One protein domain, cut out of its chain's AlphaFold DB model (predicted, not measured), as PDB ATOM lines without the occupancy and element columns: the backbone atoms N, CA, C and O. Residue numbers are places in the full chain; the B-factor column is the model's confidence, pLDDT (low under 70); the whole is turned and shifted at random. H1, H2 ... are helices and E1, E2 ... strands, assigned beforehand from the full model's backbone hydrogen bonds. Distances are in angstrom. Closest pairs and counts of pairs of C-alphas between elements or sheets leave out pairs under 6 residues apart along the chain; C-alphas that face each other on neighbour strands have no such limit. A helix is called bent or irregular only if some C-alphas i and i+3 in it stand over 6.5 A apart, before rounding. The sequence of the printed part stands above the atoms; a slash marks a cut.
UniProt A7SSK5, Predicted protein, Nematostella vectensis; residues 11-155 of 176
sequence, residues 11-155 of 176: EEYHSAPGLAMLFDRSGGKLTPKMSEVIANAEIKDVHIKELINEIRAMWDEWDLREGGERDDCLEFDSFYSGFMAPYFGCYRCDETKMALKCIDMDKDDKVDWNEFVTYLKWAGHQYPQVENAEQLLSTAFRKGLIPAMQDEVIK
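Overview. This is residues 11 to 155 of the 176 residues of the protein "Predicted protein" of Nematostella vectensis (UniProt A7SSK5). A compact cluster of helices is gathered round H6, with the helical hairpin H1 and H2 packed on one side of it and H7a crossing it nearly at a right angle. Long H3 runs along one border of the cluster; at its far end a tiny ribbon of two strands, E1 and E2, sits with H4 and H5, and H7b packs on H5. The printed part has 145 residues, in the order H1 H2 H3 E1 H4 H5 E2 H6 H7, mostly helix, with an antiparallel sheet E1 - E2. It is compact, with a radius of gyration of the C-alphas of 14.2 A and spans of 36 by 36 by 27 A.

Arrangement. Start at the sheet: E1, residues 73 to 75, and E2, residues 110 to 112, are antiparallel at 153 degrees, with N 74 and O 111 within hydrogen-bond range at 2.9 A. E2 leads by a tight link into H6, residues 113 to 126. H2, residues 32 to 40, touches H6 at a steep tilt of 61 degrees, closest at the C-alphas of Ala 39 and Asn 114, 5.2 A. H1, residues 16 to 25, is about perpendicular to H6 at 84 degrees and touches it, closest at the C-alphas of Pro 17 and Trp 122, 4.9 A. H7, residues 133 to 155, was assigned as one helix by its hydrogen bonds but is bent, with C-alphas 143 and 146 6.6 A apart; its arms are H7a, residues 133 to 143, and H7b, residues 146 to 155, at a shallow tilt of 23 degrees. H6 touches H7a with residues 119 to 124 alone, closest at the C-alphas of Ala 123 and Ala 140, 5.1 A. H7b touches H5, residues 94 to 103, closest at the C-alphas of Ala 99 and Met 149, 5.1 A. H3, residues 46 to 67, touches H4, residues 76 to 84, with residues 59 to 66 alone, closest at the C-alphas of Trp 62 and Ser 78, 6.7 A. H3 and H5 are apart. Every O i to N i+4 pair is within hydrogen-bond range in H1, H2, H4, H7a and H7b; in H3 it is 15 of 18, in H5 5 of 6, in H6 9 of 10.

Along the chain. Find C-alpha 16 at (339.386, 418.198, 462.356), where H1 begins. H3 runs 32.3 A from C-alpha 46 at (341.858, 418.020, 444.721), and H6 19.7 A. H7b ends at C-alpha 155, (326.118, 436.141, 474.102).

Size, cuts and confidence. The C-alphas farthest apart, those of Tyr 13 and Gly 67, are 39.7 A apart. The printed part has no cut, and no link is long. Look for pLDDT under 70 at residues 11 to 13 and 67 to 68.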
ATOM      1  N   GLU A  11     326.344 417.845 459.792       61.06
ATOM      2  CA  GLU A  11     327.673 418.288 460.229       61.06
ATOM      3  C   GLU A  11     328.687 417.155 460.041       61.06
ATOM      4  O   GLU A  11     328.404 415.979 460.294       61.06
ATOM      5  N   GLU A  12     329.850 417.486 459.500       65.31
ATOM      6  CA  GLU A  12     330.906 416.515 459.289       65.31
ATOM      7  C   GLU A  12     331.604 416.204 460.625       65.31
ATOM      8  O   GLU A  12     332.402 416.980 461.133       65.31
ATOM      9  N   TYR A  13     331.343 415.030 461.198       69.25
ATOM     10  CA  TYR A  13     331.908 414.622 462.497       69.25
ATOM     11  C   TYR A  13     333.265 413.905 462.403       69.25
ATOM     12  O   TYR A  13     333.754 413.361 463.392       69.25
ATOM     13  N   HIS A  14     333.844 413.814 461.205       73.69
ATOM     14  CA  HIS A  14     334.959 412.904 460.920       73.69
ATOM     15  C   HIS A  14     336.257 413.606 460.511       73.69
ATOM     16  O   HIS A  14     337.258 412.929 460.275       73.69
ATOM     17  N   SER A  15     336.261 414.936 460.457       82.12
ATOM     18  CA  SER A  15     337.456 415.731 460.192       82.12
ATOM     19  C   SER A  15     337.740 416.693 461.344       82.12
ATOM     20  O   SER A  15     336.849 417.052 462.116       82.12
ATOM     21  N   ALA A  16     338.995 417.132 461.442       86.62
ATOM     22  CA  ALA A  16     339.386 418.198 462.356       86.62
ATOM     23  C   ALA A  16     338.576 419.499 462.144       86.62
ATOM     24  O   ALA A  16     338.032 419.990 463.133       86.62
ATOM     25  N   PRO A  17     338.421 420.041 460.912       85.94
ATOM     26  CA  PRO A  17     337.616 421.248 460.705       85.94
ATOM     27  C   PRO A  17     336.132 421.056 461.047       85.94
ATOM     28  O   PRO A  17     335.515 421.949 461.622       85.94
ATOM     29  N   GLY A  18     335.559 419.888 460.755       84.69
ATOM     30  CA  GLY A  18     334.174 419.573 461.102       84.69
ATOM     31  C   GLY A  18     333.927 419.516 462.614       84.69
ATOM     32  O   GLY A  18     333.000 420.148 463.120       84.69
ATOM     33  N   LEU A  19     334.814 418.849 463.360       86.88
ATOM     34  CA  LEU A  19     334.752 418.798 464.827       86.88
ATOM     35  C   LEU A  19     334.978 420.167 465.478       86.88
ATOM     36  O   LEU A  19     334.339 420.478 466.482       86.88
ATOM     37  N   ALA A  20     335.867 420.984 464.913       87.75
ATOM     38  CA  ALA A  20     336.116 422.337 465.395       87.75
ATOM     39  C   ALA A  20     334.865 423.215 465.264       87.75
ATOM     40  O   ALA A  20     334.453 423.848 466.235       87.75
ATOM     41  N   MET A  21     334.193 423.174 464.113       86.38
ATOM     42  CA  MET A  21     332.957 423.933 463.911       86.38
ATOM     43  C   MET A  21     331.804 423.439 464.787       86.38
ATOM     44  O   MET A  21     331.024 424.251 465.277       86.38
ATOM     45  N   LEU A  22     331.711 422.134 465.052       84.50
ATOM     46  CA  LEU A  22     330.745 421.611 466.023       84.50
ATOM     47  C   LEU A  22     331.018 422.140 467.437       84.50
ATOM     48  O   LEU A  22     330.081 422.468 468.169       84.50
ATOM     49  N   PHE A  23     332.290 422.194 467.843       86.88
ATOM     50  CA  PHE A  23     332.688 422.706 469.153       86.88
ATOM     51  C   PHE A  23     332.304 424.180 469.314       86.88
ATOM     52  O   PHE A  23     331.675 424.533 470.312       86.88
ATOM     53  N   ASP A  24     332.602 424.999 468.307       85.50
ATOM     54  CA  ASP A  24     332.224 426.414 468.250       85.50
ATOM     55  C   ASP A  24     330.699 426.604 468.362       85.50
ATOM     56  O   ASP A  24     330.197 427.243 469.289       85.50
ATOM     57  N   ARG A  25     329.929 425.892 467.525       79.88
ATOM     58  CA  ARG A  25     328.449 425.914 467.531       79.88
ATOM     59  C   ARG A  25     327.823 425.388 468.822       79.88
ATOM     60  O   ARG A  25     326.677 425.706 469.136       79.88
ATOM     61  N   SER A  26     328.547 424.563 469.575       81.19
ATOM     62  CA  SER A  26     328.115 424.068 470.889       81.19
ATOM     63  C   SER A  26     328.374 425.072 472.018       81.19
ATOM     64  O   SER A  26     328.101 424.774 473.181       81.19
ATOM     65  N   GLY A  27     328.883 426.263 471.691       78.38
ATOM     66  CA  GLY A  27     329.213 427.328 472.634       78.38
ATOM     67  C   GLY A  27     330.683 427.357 473.050       78.38
ATOM     68  O   GLY A  27     331.050 428.219 473.852       78.38
ATOM     69  N   GLY A  28     331.512 426.451 472.517       84.00
ATOM     70  CA  GLY A  28     332.966 426.532 472.615       84.00
ATOM     71  C   GLY A  28     333.519 427.729 471.842       84.00
ATOM     72  O   GLY A  28     332.780 428.438 471.167       84.00
ATOM     73  N   LYS A  29     334.826 427.969 471.961       85.31
ATOM     74  CA  LYS A  29     335.540 428.962 471.150       85.31
ATOM     75  C   LYS A  29     336.724 428.298 470.483       85.31
ATOM     76  O   LYS A  29     337.493 427.616 471.166       85.31
ATOM     77  N   LEU A  30     336.866 428.498 469.179       87.25
ATOM     78  CA  LEU A  30     338.056 428.057 468.461       87.25
ATOM     79  C   LEU A  30     339.307 428.678 469.095       87.25
ATOM     80  O   LEU A  30     339.276 429.786 469.624       87.25
ATOM     81  N   THR A  31     340.389 427.902 469.119       88.69
ATOM     82  CA  THR A  31     341.661 428.316 469.722       88.69
ATOM     83  C   THR A  31     342.747 428.355 468.652       88.69
ATOM     84  O   THR A  31     342.664 427.559 467.713       88.69
ATOM     85  N   PRO A  32     343.817 429.148 468.836       89.69
ATOM     86  CA  PRO A  32     344.916 429.216 467.865       89.69
ATOM     87  C   PRO A  32     345.538 427.842 467.569       89.69
ATOM     88  O   PRO A  32     345.820 427.471 466.438       89.69
ATOM     89  N   LYS A  33     345.635 426.976 468.583       90.38
ATOM     90  CA  LYS A  33     346.132 425.602 468.390       90.38
ATOM     91  C   LYS A  33     345.218 424.754 467.506       90.38
ATOM     92  O   LYS A  33     345.687 423.851 466.818       90.38
ATOM     93  N   MET A  34     343.906 424.986 467.559       89.56
ATOM     94  CA  MET A  34     342.960 424.287 466.689       89.56
ATOM     95  C   MET A  34     343.109 424.761 465.244       89.56
ATOM     96  O   MET A  34     343.168 423.907 464.358       89.56
ATOM     97  N   SER A  35     343.221 426.074 465.009       88.88
ATOM     98  CA  SER A  35     343.436 426.612 463.661       88.88
ATOM     99  C   SER A  35     344.766 426.141 463.076       88.88
ATOM    100  O   SER A  35     344.782 425.675 461.941       88.88
ATOM    101  N   GLU A  36     345.851 426.105 463.853       89.50
ATOM    102  CA  GLU A  36     347.142 425.537 463.430       89.50
ATOM    103  C   GLU A  36     347.026 424.071 462.978       89.50
ATOM    104  O   GLU A  36     347.523 423.687 461.914       89.50
ATOM    105  N   VAL A  37     346.361 423.221 463.769       90.56
ATOM    106  CA  VAL A  37     346.179 421.798 463.431       90.56
ATOM    107  C   VAL A  37     345.353 421.644 462.155       90.56
ATOM    108  O   VAL A  37     345.676 420.817 461.299       90.56
ATOM    109  N   ILE A  38     344.299 422.445 461.998       89.06
ATOM    110  CA  ILE A  38     343.417 422.401 460.828       89.06
ATOM    111  C   ILE A  38     344.126 422.952 459.592       89.06
ATOM    112  O   ILE A  38     344.026 422.356 458.519       89.06
ATOM    113  N   ALA A  39     344.885 424.037 459.719       86.44
ATOM    114  CA  ALA A  39     345.677 424.631 458.647       86.44
ATOM    115  C   ALA A  39     346.723 423.649 458.103       86.44
ATOM    116  O   ALA A  39     346.893 423.553 456.886       86.44
ATOM    117  N   ASN A  40     347.311 422.820 458.967       86.88
ATOM    118  CA  ASN A  40     348.254 421.773 458.569       86.88
ATOM    119  C   ASN A  40     347.592 420.481 458.058       86.88
ATOM    120  O   ASN A  40     348.258 419.649 457.444       86.88
ATOM    121  N   ALA A  41     346.290 420.284 458.286       85.94
ATOM    122  CA  ALA A  41     345.590 419.092 457.819       85.94
ATOM    123  C   ALA A  41     345.477 419.064 456.285       85.94
ATOM    124  O   ALA A  41     345.066 420.043 455.655       85.94
ATOM    125  N   GLU A  42     345.796 417.928 455.667       80.19
ATOM    126  CA  GLU A  42     345.660 417.776 454.219       80.19
ATOM    127  C   GLU A  42     344.195 417.710 453.781       80.19
ATOM    128  O   GLU A  42     343.374 416.987 454.350       80.19
ATOM    129  N   ILE A  43     343.892 418.426 452.698       83.00
ATOM    130  CA  ILE A  43     342.613 418.328 451.999       83.00
ATOM    131  C   ILE A  43     342.731 417.201 450.982       83.00
ATOM    132  O   ILE A  43     343.572 417.252 450.082       83.00
ATOM    133  N   LYS A  44     341.893 416.175 451.137       83.25
ATOM    134  CA  LYS A  44     341.896 415.001 450.252       83.25
ATOM    135  C   LYS A  44     341.307 415.299 448.876       83.25
ATOM    136  O   LYS A  44     341.688 414.660 447.901       83.25
ATOM    137  N   ASP A  45     340.361 416.228 448.818       86.88
ATOM    138  CA  ASP A  45     339.708 416.630 447.582       86.88
ATOM    139  C   ASP A  45     340.593 417.620 446.809       86.88
ATOM    140  O   ASP A  45     340.934 418.695 447.308       86.88
ATOM    141  N   VAL A  46     340.984 417.228 445.595       91.50
ATOM    142  CA  VAL A  46     341.858 418.020 444.721       91.50
ATOM    143  C   VAL A  46     341.169 419.307 444.281       91.50
ATOM    144  O   VAL A  46     341.806 420.354 444.298       91.50
ATOM    145  N   HIS A  47     339.874 419.247 443.966       92.56
ATOM    146  CA  HIS A  47     339.107 420.408 443.516       92.56
ATOM    147  C   HIS A  47     339.042 421.460 444.621       92.56
ATOM    148  O   HIS A  47     339.441 422.603 444.431       92.56
ATOM    149  N   ILE A  48     338.668 421.055 445.838       92.75
ATOM    150  CA  ILE A  48     338.638 421.965 446.997       92.75
ATOM    151  C   ILE A  48     340.021 422.553 447.295       92.75
ATOM    152  O   ILE A  48     340.137 423.728 447.648       92.75
ATOM    153  N   LYS A  49     341.082 421.751 447.149       93.81
ATOM    154  CA  LYS A  49     342.458 422.223 447.319       93.81
ATOM    155  C   LYS A  49     342.820 423.296 446.288       93.81
ATOM    156  O   LYS A  49     343.448 424.284 446.658       93.81
ATOM    157  N   GLU A  50     342.427 423.123 445.030       95.06
ATOM    158  CA  GLU A  50     342.623 424.123 443.972       95.06
ATOM    159  C   GLU A  50     341.873 425.420 444.288       95.06
ATOM    160  O   GLU A  50     342.488 426.486 444.275       95.06
ATOM    161  N   LEU A  51     340.608 425.333 444.713       96.56
ATOM    162  CA  LEU A  51     339.829 426.510 445.114       96.56
ATOM    163  C   LEU A  51     340.468 427.271 446.285       96.56
ATOM    164  O   LEU A  51     340.488 428.500 446.297       96.56
ATOM    165  N   ILE A  52     341.018 426.563 447.275       95.19
ATOM    166  CA  ILE A  52     341.713 427.206 448.401       95.19
ATOM    167  C   ILE A  52     343.023 427.851 447.953       95.19
ATOM    168  O   ILE A  52     343.363 428.918 448.457       95.19
ATOM    169  N   ASN A  53     343.734 427.261 446.991       95.06
ATOM    170  CA  ASN A  53     344.932 427.878 446.424       95.06
ATOM    171  C   ASN A  53     344.606 429.162 445.644       95.06
ATOM    172  O   ASN A  53     345.377 430.115 445.713       95.06
ATOM    173  N   GLU A  54     343.470 429.219 444.943       95.94
ATOM    174  CA  GLU A  54     342.996 430.454 444.298       95.94
ATOM    175  C   GLU A  54     342.724 431.550 445.334       95.94
ATOM    176  O   GLU A  54     343.210 432.674 445.200       95.94
ATOM    177  N   ILE A  55     342.018 431.210 446.418       95.88
ATOM    178  CA  ILE A  55     341.758 432.145 447.523       95.88
ATOM    179  C   ILE A  55     343.070 432.562 448.200       95.88
ATOM    180  O   ILE A  55     343.228 433.723 448.569       95.88
ATOM    181  N   ARG A  56     344.036 431.647 448.325       95.62
ATOM    182  CA  ARG A  56     345.364 431.945 448.871       95.62
ATOM    183  C   ARG A  56     346.140 432.921 447.992       95.62
ATOM    184  O   ARG A  56     346.800 433.807 448.517       95.62
ATOM    185  N   ALA A  57     346.044 432.803 446.671       94.62
ATOM    186  CA  ALA A  57     346.652 433.773 445.766       94.62
ATOM    187  C   ALA A  57     346.018 435.166 445.928       94.62
ATOM    188  O   ALA A  57     346.737 436.160 445.969       94.62
ATOM    189  N   MET A  58     344.691 435.239 446.099       93.81
ATOM    190  CA  MET A  58     344.013 436.501 446.425       93.81
ATOM    191  C   MET A  58     344.478 437.064 447.774       93.81
ATOM    192  O   MET A  58     344.674 438.269 447.889       93.81
ATOM    193  N   TRP A  59     344.662 436.209 448.782       94.88
ATOM    194  CA  TRP A  59     345.191 436.603 450.090       94.88
ATOM    195  C   TRP A  59     346.586 437.214 449.968       94.88
ATOM    196  O   TRP A  59     346.795 438.336 450.416       94.88
ATOM    197  N   ASP A  60     347.503 436.528 449.281       93.31
ATOM    198  CA  ASP A  60     348.872 436.999 449.042       93.31
ATOM    199  C   ASP A  60     348.917 438.387 448.387       93.31
ATOM    200  O   ASP A  60     349.833 439.169 448.637       93.31
ATOM    201  N   GLU A  61     347.967 438.689 447.497       92.62
ATOM    202  CA  GLU A  61     347.872 440.003 446.858       92.62
ATOM    203  C   GLU A  61     347.446 441.110 447.821       92.62
ATOM    204  O   GLU A  61     347.835 442.260 447.614       92.62
ATOM    205  N   TRP A  62     346.628 440.792 448.825       92.56
ATOM    206  CA  TRP A  62     346.215 441.738 449.859       92.56
ATOM    207  C   TRP A  62     347.299 441.923 450.917       92.56
ATOM    208  O   TRP A  62     347.605 443.064 451.243       92.56
ATOM    209  N   ASP A  63     347.930 440.834 451.345       90.88
ATOM    210  CA  ASP A  63     349.029 440.807 452.321       90.88
ATOM    211  C   ASP A  63     350.194 441.697 451.839       90.88
ATOM    212  O   ASP A  63     350.576 442.693 452.457       90.88
ATOM    213  N   LEU A  64     350.594 441.517 450.573       89.69
ATOM    214  CA  LEU A  64     351.601 442.368 449.933       89.69
ATOM    215  C   LEU A  64     351.248 443.867 449.882       89.69
ATOM    216  O   LEU A  64     352.153 444.691 449.726       89.69
ATOM    217  N   ARG A  65     349.969 444.257 449.968       88.00
ATOM    218  CA  ARG A  65     349.564 445.676 449.933       88.00
ATOM    219  C   ARG A  65     349.729 446.380 451.279       88.00
ATOM    220  O   ARG A  65     349.821 447.606 451.265       88.00
ATOM    221  N   GLU A  66     349.781 445.658 452.399       84.00
ATOM    222  CA  GLU A  66     349.819 446.251 453.751       84.00
ATOM    223  C   GLU A  66     351.202 446.757 454.170       84.00
ATOM    224  O   GLU A  66     351.332 447.597 455.057       84.00
ATOM    225  N   GLY A  67     352.249 446.307 453.488       69.06
ATOM    226  CA  GLY A  67     353.617 446.722 453.796       69.06
ATOM    227  C   GLY A  67     354.684 446.114 452.897       69.06
ATOM    228  O   GLY A  67     355.861 446.418 453.070       69.06
ATOM    229  N   GLY A  68     354.294 445.291 451.917       69.00
ATOM    230  CA  GLY A  68     355.207 444.623 450.991       69.00
ATOM    231  C   GLY A  68     355.875 443.361 451.543       69.00
ATOM    232  O   GLY A  68     356.635 442.729 450.808       69.00
ATOM    233  N   GLU A  69     355.599 442.979 452.789       79.25
ATOM    234  CA  GLU A  69     355.993 441.690 453.358       79.25
ATOM    235  C   GLU A  69     354.793 440.744 453.330       79.25
ATOM    236  O   GLU A  69     353.660 441.203 453.324       79.25
ATOM    237  N   ARG A  70     355.057 439.441 453.211       84.19
ATOM    238  CA  ARG A  70     354.033 438.405 453.355       84.19
ATOM    239  C   ARG A  70     354.202 437.802 454.731       84.19
ATOM    240  O   ARG A  70     355.113 436.985 454.905       84.19
ATOM    241  N   ASP A  71     353.419 438.260 455.689       87.44
ATOM    242  CA  ASP A  71     353.488 437.790 457.073       87.44
ATOM    243  C   ASP A  71     352.344 436.829 457.430       87.44
ATOM    244  O   ASP A  71     352.268 436.382 458.570       87.44
ATOM    245  N   ASP A  72     351.524 436.437 456.444       91.00
ATOM    246  CA  ASP A  72     350.345 435.578 456.620       91.00
ATOM    247  C   ASP A  72     349.248 436.189 457.503       91.00
ATOM    248  O   ASP A  72     348.288 435.490 457.839       91.00
ATOM    249  N   CYS A  73     349.340 437.487 457.786       91.81
ATOM    250  CA  CYS A  73     348.398 438.243 458.593       91.81
ATOM    251  C   CYS A  73     347.743 439.321 457.725       91.81
ATOM    252  O   CYS A  73     348.339 439.846 456.789       91.81
ATOM    253  N   LEU A  74     346.490 439.661 458.013       92.94
ATOM    254  CA  LEU A  74     345.842 440.834 457.434       92.94
ATOM    255  C   LEU A  74     345.262 441.710 458.532       92.94
ATOM    256  O   LEU A  74     344.535 441.223 459.403       92.94
ATOM    257  N   GLU A  75     345.483 443.018 458.440       92.62
ATOM    258  CA  GLU A  75     344.725 443.972 459.244       92.62
ATOM    259  C   GLU A  75     343.231 443.871 458.894       92.62
ATOM    260  O   GLU A  75     342.823 443.622 457.750       92.62
ATOM    261  N   PHE A  76     342.379 444.134 459.883       91.94
ATOM    262  CA  PHE A  76     340.923 444.080 459.732       91.94
ATOM    263  C   PHE A  76     340.381 444.907 458.556       91.94
ATOM    264  O   PHE A  76     339.439 444.473 457.886       91.94
ATOM    265  N   ASP A  77     340.973 446.071 458.271       89.94
ATOM    266  CA  ASP A  77     340.585 446.930 457.146       89.94
ATOM    267  C   ASP A  77     340.809 446.223 455.792       89.94
ATOM    268  O   ASP A  77     339.949 446.289 454.898       89.94
ATOM    269  N   SER A  78     341.937 445.527 455.634       91.94
ATOM    270  CA  SER A  78     342.290 444.824 454.395       91.94
ATOM    271  C   SER A  78     341.546 443.516 454.251       91.94
ATOM    272  O   SER A  78     340.990 443.259 453.180       91.94
ATOM    273  N   PHE A  79     341.435 442.730 455.325       92.69
ATOM    274  CA  PHE A  79     340.605 441.529 455.309       92.69
ATOM    275  C   PHE A  79     339.148 441.873 454.972       92.69
ATOM    276  O   PHE A  79     338.516 441.221 454.132       92.69
ATOM    277  N   TYR A  80     338.616 442.958 455.548       91.12
ATOM    278  CA  TYR A  80     337.267 443.404 455.231       91.12
ATOM    279  C   TYR A  80     337.126 443.779 453.756       91.12
ATOM    280  O   TYR A  80     336.210 443.306 453.080       91.12
ATOM    281  N   SER A  81     338.035 444.614 453.252       90.44
ATOM    282  CA  SER A  81     337.997 445.108 451.874       90.44
ATOM    283  C   SER A  81     338.173 443.988 450.844       90.44
ATOM    284  O   SER A  81     337.523 444.015 449.799       90.44
ATOM    285  N   GLY A  82     339.018 443.000 451.145       90.50
ATOM    286  CA  GLY A  82     339.312 441.878 450.261       90.50
ATOM    287  C   GLY A  82     338.257 440.778 450.262       90.50
ATOM    288  O   GLY A  82     337.969 440.218 449.204       90.50
ATOM    289  N   PHE A  83     337.660 440.478 451.420       91.50
ATOM    290  CA  PHE A  83     336.861 439.259 451.588       91.50
ATOM    291  C   PHE A  83     335.471 439.490 452.186       91.50
ATOM    292  O   PHE A  83     334.522 438.821 451.773       91.50
ATOM    293  N   MET A  84     335.301 440.425 453.130       88.75
ATOM    294  CA  MET A  84     334.019 440.591 453.840       88.75
ATOM    295  C   MET A  84     333.057 441.586 453.197       88.75
ATOM    296  O   MET A  84     331.846 441.449 453.389       88.75
ATOM    297  N   ALA A  85     333.551 442.573 452.448       88.25
ATOM    298  CA  ALA A  85     332.744 443.654 451.880       88.25
ATOM    299  C   ALA A  85     331.500 443.185 451.085       88.25
ATOM    300  O   ALA A  85     330.467 443.849 451.171       88.25
ATOM    301  N   PRO A  86     331.514 442.042 450.362       86.94
ATOM    302  CA  PRO A  86     330.309 441.524 449.704       86.94
ATOM    303  C   PRO A  86     329.219 441.013 450.663       86.94
ATOM    304  O   PRO A  86     328.056 440.899 450.274       86.94
ATOM    305  N   TYR A  87     329.581 440.665 451.900       83.00
ATOM    306  CA  TYR A  87     328.690 440.054 452.894       83.00
ATOM    307  C   TYR A  87     328.240 441.043 453.971       83.00
ATOM    308  O   TYR A  87     327.144 440.901 454.513       83.00
ATOM    309  N   PHE A  88     329.062 442.053 454.251       77.62
ATOM    310  CA  PHE A  88     328.807 443.086 455.245       77.62
ATOM    311  C   PHE A  88     328.746 444.448 454.559       77.62
ATOM    312  O   PHE A  88     329.704 444.894 453.942       77.62
ATOM    313  N   GLY A  89     327.606 445.133 454.672       74.56
ATOM    314  CA  GLY A  89     327.404 446.436 454.024       74.56
ATOM    315  C   GLY A  89     328.022 447.623 454.770       74.56
ATOM    316  O   GLY A  89     328.025 448.736 454.249       74.56
ATOM    317  N   CYS A  90     328.508 447.424 455.998       78.44
ATOM    318  CA  CYS A  90     329.028 448.499 456.837       78.44
ATOM    319  C   CYS A  90     330.249 448.034 457.624       78.44
ATOM    320  O   CYS A  90     330.113 447.264 458.565       78.44
ATOM    321  N   TYR A  91     331.432 448.558 457.306       72.12
ATOM    322  CA  TYR A  91     332.649 448.242 458.059       72.12
ATOM    323  C   TYR A  91     332.583 448.726 459.515       72.12
ATOM    324  O   TYR A  91     333.025 448.064 460.448       72.12
ATOM    325  N   ARG A  92     332.003 449.914 459.719       73.00
ATOM    326  CA  ARG A  92     332.037 450.613 461.009       73.00
ATOM    327  C   ARG A  92     330.942 450.189 461.983       73.00
ATOM    328  O   ARG A  92     330.946 450.705 463.098       73.00
ATOM    329  N   CYS A  93     330.006 449.325 461.586       79.06
ATOM    330  CA  CYS A  93     328.981 448.861 462.511       79.06
ATOM    331  C   CYS A  93     329.576 447.878 463.520       79.06
ATOM    332  O   CYS A  93     330.518 447.142 463.221       79.06
ATOM    333  N   ASP A  94     328.998 447.866 464.718       74.06
ATOM    334  CA  ASP A  94     329.448 446.987 465.795       74.06
ATOM    335  C   ASP A  94     329.366 445.517 465.379       74.06
ATOM    336  O   ASP A  94     330.257 444.743 465.703       74.06
ATOM    337  N   GLU A  95     328.372 445.152 464.565       71.75
ATOM    338  CA  GLU A  95     328.231 443.802 464.013       71.75
ATOM    339  C   GLU A  95     329.453 443.376 463.189       71.75
ATOM    340  O   GLU A  95     329.949 442.273 463.389       71.75
ATOM    341  N   THR A  96     329.988 444.244 462.325       78.38
ATOM    342  CA  THR A  96     331.179 443.929 461.519       78.38
ATOM    343  C   THR A  96     332.456 443.896 462.356       78.38
ATOM    344  O   THR A  96     333.321 443.052 462.143       78.38
ATOM    345  N   LYS A  97     332.587 444.778 463.352       80.69
ATOM    346  CA  LYS A  97     333.744 444.745 464.262       80.69
ATOM    347  C   LYS A  97     333.744 443.500 465.138       80.69
ATOM    348  O   LYS A  97     334.787 442.898 465.355       80.69
ATOM    349  N   MET A  98     332.576 443.113 465.642       75.94
ATOM    350  CA  MET A  98     332.412 441.860 466.374       75.94
ATOM    351  C   MET A  98     332.691 440.673 465.467       75.94
ATOM    352  O   MET A  98     333.336 439.726 465.896       75.94
ATOM    353  N   ALA A  99     332.256 440.758 464.214       76.44
ATOM    354  CA  ALA A  99     332.501 439.752 463.207       76.44
ATOM    355  C   ALA A  99     334.006 439.490 463.010       76.44
ATOM    356  O   ALA A  99     334.447 438.348 463.118       76.44
ATOM    357  N   LEU A 100     334.796 440.543 462.808       84.62
ATOM    358  CA  LEU A 100     336.256 440.453 462.689       84.62
ATOM    359  C   LEU A 100     336.898 439.832 463.937       84.62
ATOM    360  O   LEU A 100     337.643 438.865 463.827       84.62
ATOM    361  N   LYS A 101     336.475 440.270 465.128       85.69
ATOM    362  CA  LYS A 101     336.921 439.708 466.416       85.69
ATOM    363  C   LYS A 101     336.525 438.253 466.670       85.69
ATOM    364  O   LYS A 101     336.995 437.662 467.634       85.69
ATOM    365  N   CYS A 102     335.589 437.698 465.901       82.38
ATOM    366  CA  CYS A 102     335.239 436.281 466.008       82.38
ATOM    367  C   CYS A 102     336.187 435.395 465.201       82.38
ATOM    368  O   CYS A 102     336.318 434.222 465.535       82.38
ATOM    369  N   ILE A 103     336.788 435.930 464.133       87.31
ATOM    370  CA  ILE A 103     337.800 435.209 463.353       87.31
ATOM    371  C   ILE A 103     339.116 435.186 464.115       87.31
ATOM    372  O   ILE A 103     339.729 434.130 464.172       87.31
ATOM    373  N   ASP A 104     339.475 436.331 464.694       90.19
ATOM    374  CA  ASP A 104     340.661 436.555 465.514       90.19
ATOM    375  C   ASP A 104     340.624 435.666 466.780       90.19
ATOM    376  O   ASP A 104     339.947 435.947 467.781       90.19
ATOM    377  N   MET A 105     341.283 434.510 466.695       86.81
ATOM    378  CA  MET A 105     341.326 433.466 467.717       86.81
ATOM    379  C   MET A 105     342.397 433.745 468.768       86.81
ATOM    380  O   MET A 105     342.248 433.286 469.913       86.81
ATOM    381  N   ASP A 106     343.476 434.437 468.407       88.81
ATOM    382  CA  ASP A 106     344.600 434.741 469.298       88.81
ATOM    383  C   ASP A 106     344.510 436.131 469.963       88.81
ATOM    384  O   ASP A 106     345.097 436.336 471.035       88.81
ATOM    385  N   LYS A 107     343.609 436.982 469.461       88.38
ATOM    386  CA  LYS A 107     343.235 438.322 469.938       88.38
ATOM    387  C   LYS A 107     344.302 439.375 469.695       88.38
ATOM    388  O   LYS A 107     344.506 440.235 470.565       88.38
ATOM    389  N   ASP A 108     344.981 439.303 468.561       90.25
ATOM    390  CA  ASP A 108     345.983 440.282 468.149       90.25
ATOM    391  C   ASP A 108     345.410 441.453 467.314       90.25
ATOM    392  O   ASP A 108     346.162 442.349 466.922       90.25
ATOM    393  N   ASP A 109     344.079 441.507 467.145       89.94
ATOM    394  CA  ASP A 109     343.336 442.463 466.309       89.94
ATOM    395  C   ASP A 109     343.674 442.358 464.798       89.94
ATOM    396  O   ASP A 109     343.425 443.298 464.031       89.94
ATOM    397  N   LYS A 110     344.182 441.203 464.353       91.81
ATOM    398  CA  LYS A 110     344.412 440.851 462.946       91.81
ATOM    399  C   LYS A 110     343.690 439.555 462.589       91.81
ATOM    400  O   LYS A 110     342.988 438.955 463.397       91.81
ATOM    401  N   VAL A 111     343.750 439.190 461.311       93.06
ATOM    402  CA  VAL A 111     343.274 437.890 460.835       93.06
ATOM    403  C   VAL A 111     344.441 437.130 460.244       93.06
ATOM    404  O   VAL A 111     344.983 437.534 459.213       93.06
ATOM    405  N   ASP A 112     344.753 435.989 460.837       93.94
ATOM    406  CA  ASP A 112     345.753 435.079 460.303       93.94
ATOM    407  C   ASP A 112     345.169 434.193 459.196       93.94
ATOM    408  O   ASP A 112     344.002 433.768 459.202       93.94
ATOM    409  N   TRP A 113     346.021 433.785 458.256       94.56
ATOM    410  CA  TRP A 113     345.624 432.815 457.237       94.56
ATOM    411  C   TRP A 113     345.155 431.482 457.842       94.56
ATOM    412  O   TRP A 113     344.236 430.856 457.310       94.56
ATOM    413  N   ASN A 114     345.759 431.018 458.942       93.81
ATOM    414  CA  ASN A 114     345.379 429.754 459.594       93.81
ATOM    415  C   ASN A 114     343.947 429.815 460.188       93.81
ATOM    416  O   ASN A 114     343.203 428.825 460.135       93.81
ATOM    417  N   GLU A 115     343.522 430.974 460.684       92.62
ATOM    418  CA  GLU A 115     342.183 431.243 461.201       92.62
ATOM    419  C   GLU A 115     341.184 431.251 460.058       92.62
ATOM    420  O   GLU A 115     340.174 430.542 460.089       92.62
ATOM    421  N   PHE A 116     341.503 431.969 458.984       93.69
ATOM    422  CA  PHE A 116     340.608 432.064 457.844       93.69
ATOM    423  C   PHE A 116     340.472 430.733 457.089       93.69
ATOM    424  O   PHE A 116     339.359 430.285 456.783       93.69
ATOM    425  N   VAL A 117     341.585 430.031 456.846       94.00
ATOM    426  CA  VAL A 117     341.590 428.744 456.135       94.00
ATOM    427  C   VAL A 117     340.843 427.656 456.907       94.00
ATOM    428  O   VAL A 117     340.348 426.709 456.292       94.00
ATOM    429  N   THR A 118     340.689 427.792 458.229       92.25
ATOM    430  CA  THR A 118     339.867 426.883 459.043       92.25
ATOM    431  C   THR A 118     338.422 426.853 458.542       92.25
ATOM    432  O   THR A 118     337.873 425.774 458.294       92.25
ATOM    433  N   TYR A 119     337.834 428.023 458.279       92.06
ATOM    434  CA  TYR A 119     336.476 428.130 457.741       92.06
ATOM    435  C   TYR A 119     336.383 427.647 456.289       92.06
ATOM    436  O   TYR A 119     335.393 427.009 455.919       92.06
ATOM    437  N   LEU A 120     337.413 427.888 455.470       94.38
ATOM    438  CA  LEU A 120     337.457 427.409 454.082       94.38
ATOM    439  C   LEU A 120     337.522 425.880 454.010       94.38
ATOM    440  O   LEU A 120     336.768 425.259 453.260       94.38
ATOM    441  N   LYS A 121     338.385 425.257 454.820       92.94
ATOM    442  CA  LYS A 121     338.506 423.795 454.895       92.94
ATOM    443  C   LYS A 121     337.221 423.160 455.379       92.94
ATOM    444  O   LYS A 121     336.766 422.189 454.780       92.94
ATOM    445  N   TRP A 122     336.606 423.727 456.413       91.88
ATOM    446  CA  TRP A 122     335.292 423.278 456.851       91.88
ATOM    447  C   TRP A 122     334.255 423.368 455.726       91.88
ATOM    448  O   TRP A 122     333.565 422.386 455.457       91.88
ATOM    449  N   ALA A 123     334.171 424.503 455.029       92.00
ATOM    450  CA  ALA A 123     333.201 424.691 453.957       92.00
ATOM    451  C   ALA A 123     333.410 423.689 452.811       92.00
ATOM    452  O   ALA A 123     332.439 423.099 452.342       92.00
ATOM    453  N   GLY A 124     334.657 423.446 452.407       91.06
ATOM    454  CA  GLY A 124     334.984 422.486 451.354       91.06
ATOM    455  C   GLY A 124     334.700 421.032 451.740       91.06
ATOM    456  O   GLY A 124     334.230 420.256 450.913       91.06
ATOM    457  N   HIS A 125     334.906 420.667 453.006       88.62
ATOM    458  CA  HIS A 125     334.526 419.349 453.520       88.62
ATOM    459  C   HIS A 125     333.004 419.167 453.613       88.62
ATOM    460  O   HIS A 125     332.462 418.119 453.260       88.62
ATOM    461  N   GLN A 126     332.308 420.190 454.105       87.00
ATOM    462  CA  GLN A 126     330.875 420.144 454.377       87.00
ATOM    463  C   GLN A 126     330.026 420.281 453.103       87.00
ATOM    464  O   GLN A 126     328.905 419.762 453.046       87.00
ATOM    465  N   TYR A 127     330.548 420.986 452.098       89.75
ATOM    466  CA  TYR A 127     329.888 421.294 450.832       89.75
ATOM    467  C   TYR A 127     330.837 421.020 449.651       89.75
ATOM    468  O   TYR A 127     331.227 421.956 448.955       89.75
ATOM    469  N   PRO A 128     331.201 419.754 449.380       86.56
ATOM    470  CA  PRO A 128     332.173 419.412 448.335       86.56
ATOM    471  C   PRO A 128     331.713 419.780 446.913       86.56
ATOM    472  O   PRO A 128     332.513 419.824 445.989       86.56
ATOM    473  N   GLN A 129     330.422 420.064 446.724       88.75
ATOM    474  CA  GLN A 129     329.827 420.463 445.447       88.75
ATOM    475  C   GLN A 129     330.052 421.935 445.059       88.75
ATOM    476  O   GLN A 129     329.431 422.400 444.106       88.75
ATOM    477  N   VAL A 130     330.837 422.704 445.820       92.19
ATOM    478  CA  VAL A 130     331.180 424.081 445.433       92.19
ATOM    479  C   VAL A 130     331.938 424.082 444.107       92.19
ATOM    480  O   VAL A 130     332.859 423.299 443.906       92.19
ATOM    481  N   GLU A 131     331.553 424.951 443.182       93.00
ATOM    482  CA  GLU A 131     332.066 424.939 441.809       93.00
ATOM    483  C   GLU A 131     333.305 425.825 441.639       93.00
ATOM    484  O   GLU A 131     334.137 425.552 440.781       93.00
ATOM    485  N   ASN A 132     333.430 426.887 442.441       94.88
ATOM    486  CA  ASN A 132     334.478 427.899 442.307       94.88
ATOM    487  C   ASN A 132     334.831 428.572 443.649       94.88
ATOM    488  O   ASN A 132     334.127 428.408 444.653       94.88
ATOM    489  N   ALA A 133     335.918 429.350 443.655       94.06
ATOM    490  CA  ALA A 133     336.445 430.032 444.837       94.06
ATOM    491  C   ALA A 133     335.438 431.005 445.474       94.06
ATOM    492  O   ALA A 133     335.302 431.037 446.697       94.06
ATOM    493  N   GLU A 134     334.678 431.752 444.666       93.75
ATOM    494  CA  GLU A 134     333.646 432.670 445.163       93.75
ATOM    495  C   GLU A 134     332.537 431.913 445.908       93.75
ATOM    496  O   GLU A 134     332.108 432.320 446.990       93.75
ATOM    497  N   GLN A 135     332.100 430.770 445.374       94.88
ATOM    498  CA  GLN A 135     331.097 429.933 446.021       94.88
ATOM    499  C   GLN A 135     331.631 429.312 447.315       94.88
ATOM    500  O   GLN A 135     330.884 429.227 448.294       94.88
ATOM    501  N   LEU A 136     332.904 428.908 447.350       94.94
ATOM    502  CA  LEU A 136     333.549 428.409 448.564       94.94
ATOM    503  C   LEU A 136     333.627 429.501 449.641       94.94
ATOM    504  O   LEU A 136     333.179 429.267 450.766       94.94
ATOM    505  N   LEU A 137     334.087 430.707 449.288       94.38
ATOM    506  CA  LEU A 137     334.087 431.881 450.169       94.38
ATOM    507  C   LEU A 137     332.682 432.169 450.700       94.38
ATOM    508  O   LEU A 137     332.464 432.226 451.908       94.38
ATOM    509  N   SER A 138     331.702 432.278 449.805       93.00
ATOM    510  CA  SER A 138     330.308 432.566 450.156       93.00
ATOM    511  C   SER A 138     329.722 431.520 451.092       93.00
ATOM    512  O   SER A 138     328.982 431.847 452.022       93.00
ATOM    513  N   THR A 139     330.098 430.259 450.900       92.62
ATOM    514  CA  THR A 139     329.699 429.154 451.771       92.62
ATOM    515  C   THR A 139     330.339 429.278 453.153       92.62
ATOM    516  O   THR A 139     329.616 429.210 454.151       92.62
ATOM    517  N   ALA A 140     331.649 429.521 453.225       92.12
ATOM    518  CA  ALA A 140     332.371 429.721 454.479       92.12
ATOM    519  C   ALA A 140     331.790 430.895 455.284       92.12
ATOM    520  O   ALA A 140     331.436 430.724 456.452       92.12
ATOM    521  N   PHE A 141     331.574 432.046 454.638       90.06
ATOM    522  CA  PHE A 141     330.978 433.223 455.268       90.06
ATOM    523  C   PHE A 141     329.540 432.971 455.721       90.06
ATOM    524  O   PHE A 141     329.228 433.104 456.900       90.06
ATOM    525  N   ARG A 142     328.639 432.584 454.813       88.75
ATOM    526  CA  ARG A 142     327.197 432.528 455.116       88.75
ATOM    527  C   ARG A 142     326.808 431.399 456.056       88.75
ATOM    528  O   ARG A 142     325.784 431.513 456.727       88.75
ATOM    529  N   LYS A 143     327.550 430.292 456.055       87.19
ATOM    530  CA  LYS A 143     327.165 429.084 456.797       87.19
ATOM    531  C   LYS A 143     328.054 428.785 457.996       87.19
ATOM    532  O   LYS A 143     327.586 428.091 458.894       87.19
ATOM    533  N   GLY A 144     329.293 429.264 458.000       85.75
ATOM    534  CA  GLY A 144     330.220 429.061 459.108       85.75
ATOM    535  C   GLY A 144     330.361 430.333 459.910       85.75
ATOM    536  O   GLY A 144     329.883 430.433 461.037       85.75
ATOM    537  N   LEU A 145     330.966 431.326 459.278       84.75
ATOM    538  CA  LEU A 145     331.489 432.469 459.986       84.75
ATOM    539  C   LEU A 145     330.400 433.443 460.467       84.75
ATOM    540  O   LEU A 145     330.346 433.748 461.650       84.75
ATOM    541  N   ILE A 146     329.472 433.868 459.604       84.50
ATOM    542  CA  ILE A 146     328.363 434.760 459.995       84.50
ATOM    543  C   ILE A 146     327.521 434.157 461.135       84.50
ATOM    544  O   ILE A 146     327.219 434.882 462.084       84.50
ATOM    545  N   PRO A 147     327.146 432.862 461.105       82.81
ATOM    546  CA  PRO A 147     326.499 432.225 462.251       82.81
ATOM    547  C   PRO A 147     327.317 432.283 463.547       82.81
ATOM    548  O   PRO A 147     326.760 432.670 464.571       82.81
ATOM    549  N   ALA A 148     328.620 431.979 463.505       81.44
ATOM    550  CA  ALA A 148     329.493 432.069 464.682       81.44
ATOM    551  C   ALA A 148     329.510 433.494 465.269       81.44
ATOM    552  O   ALA A 148     329.405 433.696 466.478       81.44
ATOM    553  N   MET A 149     329.524 434.502 464.396       78.81
ATOM    554  CA  MET A 149     329.470 435.909 464.792       78.81
ATOM    555  C   MET A 149     328.132 436.280 465.447       78.81
ATOM    556  O   MET A 149     328.104 436.993 466.450       78.81
ATOM    557  N   GLN A 150     327.007 435.794 464.909       75.62
ATOM    558  CA  GLN A 150     325.684 436.027 465.498       75.62
ATOM    559  C   GLN A 150     325.575 435.438 466.907       75.62
ATOM    560  O   GLN A 150     324.997 436.079 467.788       75.62
ATOM    561  N   ASP A 151     326.155 434.258 467.132       74.81
ATOM    562  CA  ASP A 151     326.175 433.624 468.448       74.81
ATOM    563  C   ASP A 151     326.956 434.471 469.468       74.81
ATOM    564  O   ASP A 151     326.492 434.658 470.596       74.81
ATOM    565  N   GLU A 152     328.081 435.073 469.074       73.12
ATOM    566  CA  GLU A 152     328.843 435.990 469.937       73.12
ATOM    567  C   GLU A 152     328.103 437.311 470.208       73.12
ATOM    568  O   GLU A 152     328.076 437.775 471.350       73.12
ATOM    569  N   VAL A 153     327.412 437.886 469.213       73.06
ATOM    570  CA  VAL A 153     326.552 439.073 469.409       73.06
ATOM    571  C   VAL A 153     325.436 438.791 470.415       73.06
ATOM    572  O   VAL A 153     325.152 439.621 471.283       73.06
ATOM    573  N   ILE A 154     324.794 437.625 470.322       74.88
ATOM    574  CA  ILE A 154     323.733 437.223 471.253       74.88
ATOM    575  C   ILE A 154     324.302 437.020 472.661       74.88
ATOM    576  O   ILE A 154     323.721 437.532 473.619       74.88
ATOM    577  N   LYS A 155     325.444 436.331 472.804       74.00
ATOM    578  CA  LYS A 155     326.118 436.141 474.102       74.00
ATOM    579  C   LYS A 155     326.469 437.475 474.759       74.00
ATOM    580  O   LYS A 155     326.204 437.649 475.946       74.00
TER     581      LYS A 155